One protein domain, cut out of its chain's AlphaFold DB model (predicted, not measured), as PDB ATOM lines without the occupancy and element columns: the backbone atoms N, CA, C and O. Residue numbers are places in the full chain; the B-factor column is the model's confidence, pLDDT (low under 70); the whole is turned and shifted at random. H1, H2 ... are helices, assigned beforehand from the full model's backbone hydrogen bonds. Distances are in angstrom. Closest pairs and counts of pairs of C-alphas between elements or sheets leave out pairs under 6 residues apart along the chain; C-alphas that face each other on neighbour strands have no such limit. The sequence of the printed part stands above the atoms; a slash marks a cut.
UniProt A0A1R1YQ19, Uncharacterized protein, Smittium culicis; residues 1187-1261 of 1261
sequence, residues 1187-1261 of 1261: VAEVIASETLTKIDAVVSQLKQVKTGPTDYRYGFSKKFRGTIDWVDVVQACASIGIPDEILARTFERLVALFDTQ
ATOM      1  N   VAL A1187      21.673  38.353  23.899       57.19
ATOM      2  CA  VAL A1187      20.924  38.267  25.170       57.19
ATOM      3  C   VAL A1187      21.780  37.650  26.285       57.19
ATOM      4  O   VAL A1187      21.758  38.147  27.411       57.19
ATOM      5  N   ALA A1188      22.577  36.620  25.983       57.62
ATOM      6  CA  ALA A1188      23.502  36.028  26.951       57.62
ATOM      7  C   ALA A1188      24.605  37.016  27.386       57.62
ATOM      8  O   ALA A1188      24.920  37.099  28.572       57.62
ATOM      9  N   GLU A1189      25.145  37.808  26.456       65.06
ATOM     10  CA  GLU A1189      26.144  38.850  26.725       65.06
ATOM     11  C   GLU A1189      25.573  39.987  27.589       65.06
ATOM     12  O   GLU A1189      26.205  40.402  28.564       65.06
ATOM     13  N   VAL A1190      24.339  40.430  27.320       71.50
ATOM     14  CA  VAL A1190      23.636  41.413  28.163       71.50
ATOM     15  C   VAL A1190      23.446  40.879  29.587       71.50
ATOM     16  O   VAL A1190      23.812  41.570  30.541       71.50
ATOM     17  N   ILE A1191      22.971  39.638  29.758       70.75
ATOM     18  CA  ILE A1191      22.795  39.011  31.083       70.75
ATOM     19  C   ILE A1191      24.147  38.837  31.803       70.75
ATOM     20  O   ILE A1191      24.247  39.099  33.007       70.75
ATOM     21  N   ALA A1192      25.211  38.467  31.084       71.06
ATOM     22  CA  ALA A1192      26.566  38.403  31.632       71.06
ATOM     23  C   ALA A1192      27.072  39.786  32.089       71.06
ATOM     24  O   ALA A1192      27.675  39.902  33.157       71.06
ATOM     25  N   SER A1193      26.778  40.855  31.340       71.12
ATOM     26  CA  SER A1193      27.153  42.226  31.717       71.12
ATOM     27  C   SER A1193      26.387  42.733  32.950       71.12
ATOM     28  O   SER A1193      26.972  43.356  33.844       71.12
ATOM     29  N   GLU A1194      25.093  42.416  33.063       72.56
ATOM     30  CA  GLU A1194      24.256  42.851  34.185       72.56
ATOM     31  C   GLU A1194      24.573  42.065  35.470       72.56
ATOM     32  O   GLU A1194      24.611  42.623  36.569       72.56
ATOM     33  N   THR A1195      24.874  40.769  35.354       72.31
ATOM     34  CA  THR A1195      25.348  39.962  36.491       72.31
ATOM     35  C   THR A1195      26.746  40.389  36.940       72.31
ATOM     36  O   THR A1195      26.957  40.582  38.141       72.31
ATOM     37  N   LEU A1196      27.680  40.643  36.014       76.75
ATOM     38  CA  LEU A1196      29.024  41.128  36.341       76.75
ATOM     39  C   LEU A1196      29.000  42.506  37.021       76.75
ATOM     40  O   LEU A1196      29.710  42.712  38.003       76.75
ATOM     41  N   THR A1197      28.152  43.436  36.572       74.56
ATOM     42  CA  THR A1197      28.005  44.753  37.222       74.56
ATOM     43  C   THR A1197      27.355  44.659  38.607       74.56
ATOM     44  O   THR A1197      27.821  45.326  39.536       74.56
ATOM     45  N   LYS A1198      26.368  43.773  38.810       70.19
ATOM     46  CA  LYS A1198      25.829  43.448  40.150       70.19
ATOM     47  C   LYS A1198      26.913  42.867  41.074       70.19
ATOM     48  O   LYS A1198      27.012  43.271  42.236       70.19
ATOM     49  N   ILE A1199      27.774  41.982  40.562       76.44
ATOM     50  CA  ILE A1199      28.921  41.417  41.293       76.44
ATOM     51  C   ILE A1199      29.947  42.504  41.644       76.44
ATOM     52  O   ILE A1199      30.332  42.625  42.811       76.44
ATOM     53  N   ASP A1200      30.366  43.333  40.685       74.19
ATOM     54  CA  ASP A1200      31.359  44.387  40.927       74.19
ATOM     55  C   ASP A1200      30.813  45.506  41.847       74.19
ATOM     56  O   ASP A1200      31.581  46.117  42.602       74.19
ATOM     57  N   ALA A1201      29.488  45.704  41.913       72.62
ATOM     58  CA  ALA A1201      28.837  46.528  42.937       72.62
ATOM     59  C   ALA A1201      28.952  45.916  44.350       72.62
ATOM     60  O   ALA A1201      29.349  46.617  45.287       72.62
ATOM     61  N   VAL A1202      28.694  44.611  44.519       73.75
ATOM     62  CA  VAL A1202      28.894  43.897  45.801       73.75
ATOM     63  C   VAL A1202      30.369  43.913  46.219       73.75
ATOM     64  O   VAL A1202      30.691  44.234  47.366       73.75
ATOM     65  N   VAL A1203      31.289  43.663  45.285       75.75
ATOM     66  CA  VAL A1203      32.741  43.787  45.493       75.75
ATOM     67  C   VAL A1203      33.126  45.208  45.916       75.75
ATOM     68  O   VAL A1203      33.977  45.382  46.793       75.75
ATOM     69  N   SER A1204      32.496  46.237  45.347       76.31
ATOM     70  CA  SER A1204      32.744  47.635  45.716       76.31
ATOM     71  C   SER A1204      32.231  47.974  47.118       76.31
ATOM     72  O   SER A1204      32.946  48.625  47.883       76.31
ATOM     73  N   GLN A1205      31.066  47.454  47.521       69.81
ATOM     74  CA  GLN A1205      30.587  47.551  48.906       69.81
ATOM     75  C   GLN A1205      31.539  46.837  49.885       69.81
ATOM     76  O   GLN A1205      31.913  47.404  50.913       69.81
ATOM     77  N   LEU A1206      32.021  45.635  49.544       73.19
ATOM     78  CA  LEU A1206      33.010  44.905  50.348       73.19
ATOM     79  C   LEU A1206      34.347  45.664  50.461       73.19
ATOM     80  O   LEU A1206      34.929  45.718  51.547       73.19
ATOM     81  N   LYS A1207      34.807  46.324  49.388       73.38
ATOM     82  CA  LYS A1207      35.985  47.215  49.408       73.38
ATOM     83  C   LYS A1207      35.779  48.422  50.339       73.38
ATOM     84  O   LYS A1207      36.693  48.750  51.093       73.38
ATOM     85  N   GLN A1208      34.589  49.031  50.366       71.50
ATOM     86  CA  GLN A1208      34.258  50.116  51.308       71.50
ATOM     87  C   GLN A1208      34.207  49.630  52.771       71.50
ATOM     88  O   GLN A1208      34.722  50.295  53.672       71.50
ATOM     89  N   VAL A1209      33.689  48.425  53.033       75.75
ATOM     90  CA  VAL A1209      33.777  47.804  54.371       75.75
ATOM     91  C   VAL A1209      35.238  47.519  54.758       75.75
ATOM     92  O   VAL A1209      35.612  47.687  55.921       75.75
ATOM     93  N   LYS A1210      36.101  47.158  53.793       70.00
ATOM     94  CA  LYS A1210      37.543  46.919  54.003       70.00
ATOM     95  C   LYS A1210      38.339  48.197  54.325       70.00
ATOM     96  O   LYS A1210      39.419  48.078  54.904       70.00
ATOM     97  N   THR A1211      37.823  49.399  54.042       73.94
ATOM     98  CA  THR A1211      38.442  50.678  54.456       73.94
ATOM     99  C   THR A1211      37.873  51.252  55.759       73.94
ATOM    100  O   THR A1211      38.620  51.897  56.496       73.94
ATOM    101  N   GLY A1212      36.614  50.961  56.114       68.81
ATOM    102  CA  GLY A1212      35.963  51.457  57.342       68.81
ATOM    103  C   GLY A1212      36.626  51.034  58.675       68.81
ATOM    104  O   GLY A1212      37.530  50.191  58.678       68.81
ATOM    105  N   PRO A1213      36.208  51.589  59.834       75.69
ATOM    106  CA  PRO A1213      36.830  51.313  61.138       75.69
ATOM    107  C   PRO A1213      36.792  49.830  61.548       75.69
ATOM    108  O   PRO A1213      35.883  49.090  61.170       75.69
ATOM    109  N   THR A1214      37.761  49.396  62.362       61.06
ATOM    110  CA  THR A1214      37.968  47.982  62.750       61.06
ATOM    111  C   THR A1214      36.723  47.296  63.307       61.06
ATOM    112  O   THR A1214      36.448  46.143  62.970       61.06
ATOM    113  N   ASP A1215      35.937  48.013  64.105       55.53
ATOM    114  CA  ASP A1215      34.791  47.452  64.823       55.53
ATOM    115  C   ASP A1215      33.633  47.108  63.870       55.53
ATOM    116  O   ASP A1215      32.931  46.110  64.061       55.53
ATOM    117  N   TYR A1216      33.493  47.860  62.770       56.50
ATOM    118  CA  TYR A1216      32.545  47.544  61.697       56.50
ATOM    119  C   TYR A1216      32.951  46.272  60.942       56.50
ATOM    120  O   TYR A1216      32.091  45.437  60.656       56.50
ATOM    121  N   ARG A1217      34.252  46.063  60.687       58.41
ATOM    122  CA  ARG A1217      34.763  44.862  59.992       58.41
ATOM    123  C   ARG A1217      34.454  43.579  60.773       58.41
ATOM    124  O   ARG A1217      34.042  42.576  60.185       58.41
ATOM    125  N   TYR A1218      34.590  43.622  62.101       55.16
ATOM    126  CA  TYR A1218      34.295  42.482  62.980       55.16
ATOM    127  C   TYR A1218      32.785  42.201  63.110       55.16
ATOM    128  O   TYR A1218      32.372  41.047  63.230       55.16
ATOM    129  N   GLY A1219      31.947  43.242  63.050       64.50
ATOM    130  CA  GLY A1219      30.488  43.103  63.015       64.50
ATOM    131  C   GLY A1219      29.950  42.568  61.681       64.50
ATOM    132  O   GLY A1219      29.032  41.748  61.676       64.50
ATOM    133  N   PHE A1220      30.529  43.004  60.558       52.44
ATOM    134  CA  PHE A1220      30.075  42.645  59.210       52.44
ATOM    135  C   PHE A1220      30.443  41.199  58.840       52.44
ATOM    136  O   PHE A1220      29.572  40.404  58.487       52.44
ATOM    137  N   SER A1221      31.713  40.818  59.025       51.53
ATOM    138  CA  SER A1221      32.207  39.454  58.755       51.53
ATOM    139  C   SER A1221      31.467  38.374  59.552       51.53
ATOM    140  O   SER A1221      31.184  37.297  59.026       51.53
ATOM    141  N   LYS A1222      31.083  38.669  60.803       51.06
ATOM    142  CA  LYS A1222      30.315  37.746  61.651       51.06
ATOM    143  C   LYS A1222      28.856  37.564  61.206       51.06
ATOM    144  O   LYS A1222      28.264  36.549  61.556       51.06
ATOM    145  N   LYS A1223      28.279  38.507  60.448       59.34
ATOM    146  CA  LYS A1223      26.965  38.311  59.810       59.34
ATOM    147  C   LYS A1223      27.086  37.446  58.555       59.34
ATOM    148  O   LYS A1223      26.407  36.435  58.469       59.34
ATOM    149  N   PHE A1224      27.995  37.799  57.642       51.88
ATOM    150  CA  PHE A1224      28.151  37.099  56.359       51.88
ATOM    151  C   PHE A1224      28.562  35.622  56.495       51.88
ATOM    152  O   PHE A1224      28.080  34.787  55.737       51.88
ATOM    153  N   ARG A1225      29.389  35.262  57.494       52.56
ATOM    154  CA  ARG A1225      29.843  33.873  57.745       52.56
ATOM    155  C   ARG A1225      28.745  32.874  58.176       52.56
ATOM    156  O   ARG A1225      29.084  31.772  58.596       52.56
ATOM    157  N   GLY A1226      27.464  33.237  58.125       53.66
ATOM    158  CA  GLY A1226      26.357  32.345  58.491       53.66
ATOM    159  C   GLY A1226      25.059  32.570  57.715       53.66
ATOM    160  O   GLY A1226      24.005  32.205  58.227       53.66
ATOM    161  N   THR A1227      25.112  33.217  56.543       54.72
ATOM    162  CA  THR A1227      23.909  33.603  55.770       54.72
ATOM    163  C   THR A1227      23.987  33.331  54.267       54.72
ATOM    164  O   THR A1227      23.029  33.634  53.568       54.72
ATOM    165  N   ILE A1228      25.109  32.819  53.760       60.53
ATOM    166  CA  ILE A1228      25.285  32.433  52.355       60.53
ATOM    167  C   ILE A1228      25.968  31.070  52.365       60.53
ATOM    168  O   ILE A1228      27.092  30.968  52.866       60.53
ATOM    169  N   ASP A1229      25.295  30.046  51.840       78.06
ATOM    170  CA  ASP A1229      25.993  28.853  51.380       78.06
ATOM    171  C   ASP A1229      26.530  29.140  49.974       78.06
ATOM    172  O   ASP A1229      25.814  29.644  49.108       78.06
ATOM    173  N   TRP A1230      27.817  28.888  49.763       76.69
ATOM    174  CA  TRP A1230      28.443  29.127  48.466       76.69
ATOM    175  C   TRP A1230      28.148  28.000  47.474       76.69
ATOM    176  O   TRP A1230      28.256  28.236  46.275       76.69
ATOM    177  N   VAL A1231      27.718  26.823  47.947       73.19
ATOM    178  CA  VAL A1231      27.220  25.748  47.076       73.19
ATOM    179  C   VAL A1231      25.934  26.198  46.384       73.19
ATOM    180  O   VAL A1231      25.872  26.151  45.159       73.19
ATOM    181  N   ASP A1232      24.973  26.749  47.135       62.22
ATOM    182  CA  ASP A1232      23.719  27.290  46.586       62.22
ATOM    183  C   ASP A1232      23.982  28.391  45.544       62.22
ATOM    184  O   ASP A1232      23.344  28.418  44.494       62.22
ATOM    185  N   VAL A1233      24.953  29.283  45.793       70.62
ATOM    186  CA  VAL A1233      25.321  30.359  44.851       70.62
ATOM    187  C   VAL A1233      25.950  29.805  43.571       70.62
ATOM    188  O   VAL A1233      25.556  30.212  42.480       70.62
ATOM    189  N   VAL A1234      26.900  28.868  43.679       79.00
ATOM    190  CA  VAL A1234      27.529  28.227  42.509       79.00
ATOM    191  C   VAL A1234      26.485  27.458  41.695       79.00
ATOM    192  O   VAL A1234      26.431  27.603  40.476       79.00
ATOM    193  N   GLN A1235      25.616  26.695  42.361       72.50
ATOM    194  CA  GLN A1235      24.589  25.885  41.710       72.50
ATOM    195  C   GLN A1235      23.483  26.745  41.075       72.50
ATOM    196  O   GLN A1235      23.030  26.430  39.975       72.50
ATOM    197  N   ALA A1236      23.115  27.877  41.687       74.50
ATOM    198  CA  ALA A1236      22.231  28.865  41.071       74.50
ATOM    199  C   ALA A1236      22.867  29.491  39.816       74.50
ATOM    200  O   ALA A1236      22.238  29.509  38.758       74.50
ATOM    201  N   CYS A1237      24.129  29.931  39.884       80.69
ATOM    202  CA  CYS A1237      24.841  30.482  38.726       80.69
ATOM    203  C   CYS A1237      24.961  29.470  37.570       80.69
ATOM    204  O   CYS A1237      24.718  29.836  36.419       80.69
ATOM    205  N   ALA A1238      25.248  28.202  37.875       79.31
ATOM    206  CA  ALA A1238      25.258  27.121  36.890       79.31
ATOM    207  C   ALA A1238      23.864  26.871  36.282       79.31
ATOM    208  O   ALA A1238      23.747  26.721  35.069       79.31
ATOM    209  N   SER A1239      22.792  26.902  37.086       74.62
ATOM    210  CA  SER A1239      21.415  26.721  36.584       74.62
ATOM    211  C   SER A1239      20.932  27.849  35.660       74.62
ATOM    212  O   SER A1239      20.038  27.637  34.847       74.62
ATOM    213  N   ILE A1240      21.552  29.031  35.749       87.38
ATOM    214  CA  ILE A1240      21.296  30.189  34.874       87.38
ATOM    215  C   ILE A1240      22.147  30.114  33.581       87.38
ATOM    216  O   ILE A1240      21.994  30.935  32.681       87.38
ATOM    217  N   GLY A1241      23.031  29.114  33.450       87.19
ATOM    218  CA  GLY A1241      23.902  28.943  32.283       87.19
ATOM    219  C   GLY A1241      25.101  29.896  32.252       87.19
ATOM    220  O   GLY A1241      25.639  30.156  31.177       87.19
ATOM    221  N   ILE A1242      25.526  30.433  33.404       90.25
ATOM    222  CA  ILE A1242      26.749  31.243  33.493       90.25
ATOM    223  C   ILE A1242      27.960  30.324  33.239       90.25
ATOM    224  O   ILE A1242      28.130  29.365  33.992       90.25
ATOM    225  N   PRO A1243      28.821  30.602  32.238       89.12
ATOM    226  CA  PRO A1243      29.980  29.763  31.942       89.12
ATOM    227  C   PRO A1243      30.929  29.607  33.135       89.12
ATOM    228  O   PRO A1243      31.254  30.592  33.810       89.12
ATOM    229  N   ASP A1244      31.445  28.391  33.330       81.94
ATOM    230  CA  ASP A1244      32.349  28.043  34.436       81.94
ATOM    231  C   ASP A1244      33.577  28.962  34.517       81.94
ATOM    232  O   ASP A1244      34.052  29.263  35.605       81.94
ATOM    233  N   GLU A1245      34.065  29.482  33.390       84.94
ATOM    234  CA  GLU A1245      35.191  30.426  33.339       84.94
ATOM    235  C   GLU A1245      34.862  31.795  33.960       84.94
ATOM    236  O   GLU A1245      35.708  32.412  34.613       84.94
ATOM    237  N   ILE A1246      33.625  32.280  33.791       84.00
ATOM    238  CA  ILE A1246      33.141  33.518  34.424       84.00
ATOM    239  C   ILE A1246      32.912  33.267  35.916       84.00
ATOM    240  O   ILE A1246      33.276  34.102  36.752       84.00
ATOM    241  N   LEU A1247      32.361  32.100  36.255       85.75
ATOM    242  CA  LEU A1247      32.117  31.661  37.628       85.75
ATOM    243  C   LEU A1247      33.447  31.516  38.399       85.75
ATOM    244  O   LEU A1247      33.597  32.078  39.486       85.75
ATOM    245  N   ALA A1248      34.458  30.892  37.788       82.19
ATOM    246  CA  ALA A1248      35.814  30.755  38.312       82.19
ATOM    247  C   ALA A1248      36.503  32.114  38.502       82.19
ATOM    248  O   ALA A1248      36.921  32.422  39.615       82.19
ATOM    249  N   ARG A1249      36.536  32.983  37.477       82.50
ATOM    250  CA  ARG A1249      37.102  34.349  37.594       82.50
ATOM    251  C   ARG A1249      36.398  35.182  38.671       82.50
ATOM    252  O   ARG A1249      37.029  36.000  39.344       82.50
ATOM    253  N   THR A1250      35.093  34.983  38.857       83.12
ATOM    254  CA  THR A1250      34.319  35.613  39.938       83.12
ATOM    255  C   THR A1250      34.739  35.073  41.305       83.12
ATOM    256  O   THR A1250      34.968  35.853  42.232       83.12
ATOM    257  N   PHE A1251      34.902  33.756  41.429       84.19
ATOM    258  CA  PHE A1251      35.352  33.114  42.658       84.19
ATOM    259  C   PHE A1251      36.794  33.511  43.015       84.19
ATOM    260  O   PHE A1251      37.046  33.871  44.160       84.19
ATOM    261  N   GLU A1252      37.714  33.577  42.049       80.69
ATOM    262  CA  GLU A1252      39.078  34.099  42.227       80.69
ATOM    263  C   GLU A1252      39.080  35.545  42.744       80.69
ATOM    264  O   GLU A1252      39.759  35.852  43.729       80.69
ATOM    265  N   ARG A1253      38.274  36.436  42.138       77.19
ATOM    266  CA  ARG A1253      38.101  37.822  42.614       77.19
ATOM    267  C   ARG A1253      37.589  37.869  44.058       77.19
ATOM    268  O   ARG A1253      38.046  38.712  44.831       77.19
ATOM    269  N   LEU A1254      36.658  36.989  44.433       79.38
ATOM    270  CA  LEU A1254      36.117  36.906  45.793       79.38
ATOM    271  C   LEU A1254      37.144  36.348  46.787       79.38
ATOM    272  O   LEU A1254      37.362  36.963  47.832       79.38
ATOM    273  N   VAL A1255      37.829  35.251  46.453       79.88
ATOM    274  CA  VAL A1255      38.913  34.675  47.263       79.88
ATOM    275  C   VAL A1255      39.992  35.729  47.506       79.88
ATOM    276  O   VAL A1255      40.267  36.035  48.662       79.88
ATOM    277  N   ALA A1256      40.486  36.412  46.469       73.56
ATOM    278  CA  ALA A1256      41.498  37.469  46.594       73.56
ATOM    279  C   ALA A1256      41.067  38.678  47.462       73.56
ATOM    280  O   ALA A1256      41.913  39.405  47.993       73.56
ATOM    281  N   LEU A1257      39.761  38.909  47.655       71.94
ATOM    282  CA  LEU A1257      39.255  39.915  48.600       71.94
ATOM    283  C   LEU A1257      39.288  39.426  50.056       71.94
ATOM    284  O   LEU A1257      39.495  40.254  50.958       71.94
ATOM    285  N   PHE A1258      39.105  38.122  50.279       77.88
ATOM    286  CA  PHE A1258      39.081  37.480  51.596       77.88
ATOM    287  C   PHE A1258      40.446  36.959  52.074       77.88
ATOM    288  O   PHE A1258      40.658  36.949  53.285       77.88
ATOM    289  N   ASP A1259      41.384  36.642  51.173       51.53
ATOM    290  CA  ASP A1259      42.704  36.028  51.445       51.53
ATOM    291  C   ASP A1259      43.721  36.948  52.162       51.53
ATOM    292  O   ASP A1259      44.937  36.784  52.090       51.53
ATOM    293  N   THR A1260      43.225  37.949  52.891       38.81
ATOM    294  CA  THR A1260      44.021  38.828  53.754       38.81
ATOM    295  C   THR A1260      43.641  38.685  55.234       38.81
ATOM    296  O   THR A1260      43.541  39.714  55.915       38.81
ATOM    297  N   GLN A1261      43.400  37.456  55.729       34.47
ATOM    298  CA  GLN A1261      43.559  37.096  57.156       34.47
ATOM    299  C   GLN A1261      43.575  35.591  57.471       34.47
ATOM    300  O   GLN A1261      42.531  34.937  57.266       34.47
TER     301      GLN A1261
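AT A GLANCE: This is residues 1187 to 1261 of the 1261 residues of an uncharacterized protein of Smittium culicis (UniProt A0A1R1YQ19). Look first for one long helix, H1, which makes the long side of an open hook: H2 slants away from its far end, and H3 folds back at a distance from H1. H4 lies over the gap between H1 and H3, running beside H1 in nearly its direction. The printed part has 75 residues with four named helices, H1 to H4 in chain order, and no named strand; the class is all helix. It is only just loose, close to compact, with a radius of gyration of the C-alphas of 13.8 A, and only just elongated, spanning 42 by 21 by 17 A.

HOW THE PARTS SIT: Start at H1, residues 1187 to 1211. H2, residues 1214 to 1224, forms a helical hairpin with it: they touch, H1 with residues 1209 to 1210 alone, at a steep tilt of 40 degrees, opposite ways, and the closest C-alphas, of Val 1209 and Arg 1217, are 6.4 A apart. H4, residues 1244 to 1258, is close to H1 but not clearly touching, at a shallow tilt of 7 degrees, the same way; their closest C-alphas, of Val 1203 and Leu 1254, are 7.7 A apart. H3, residues 1230 to 1239, and H4 form another helical hairpin and only just touch, with 3 pairs of C-alphas within 8 A, H4 with residues 1244 to 1247 alone; the closest C-alphas are those of Cys 1237 and Leu 1247, 7.5 A, and the tilt is a shallow 24 degrees, opposite ways. H3 is apart from H1 and H2, and H2 is apart from H4. Every backbone O i to N i+4 pair is within hydrogen-bond range in H1, H3 and H4; in H2, 5 of 7 are.

IN THESE COORDINATES: Find C-alpha 1187 at (20.924, 38.267, 25.170); from there H1 runs 36.3 A to C-alpha 1211 at (38.442, 50.678, 54.456). H2 covers 16.0 A and H3 14.0 A, and H4 runs 20.7 A to C-alpha 1258 at (39.081, 37.480, 51.596).

THE WHOLE: The two C-alphas farthest apart, of Val 1187 and Asp 1215, are 43.0 A apart. The printed part has no cut, its three links are tight, and residues 1211 to 1216 and 1222 to 1229 stand free. Look at the B-factor column for a mean pLDDT of the printed part of 70.4, with 24 residues under 70, among them residues 1214 to 1228 and 1259 to 1261.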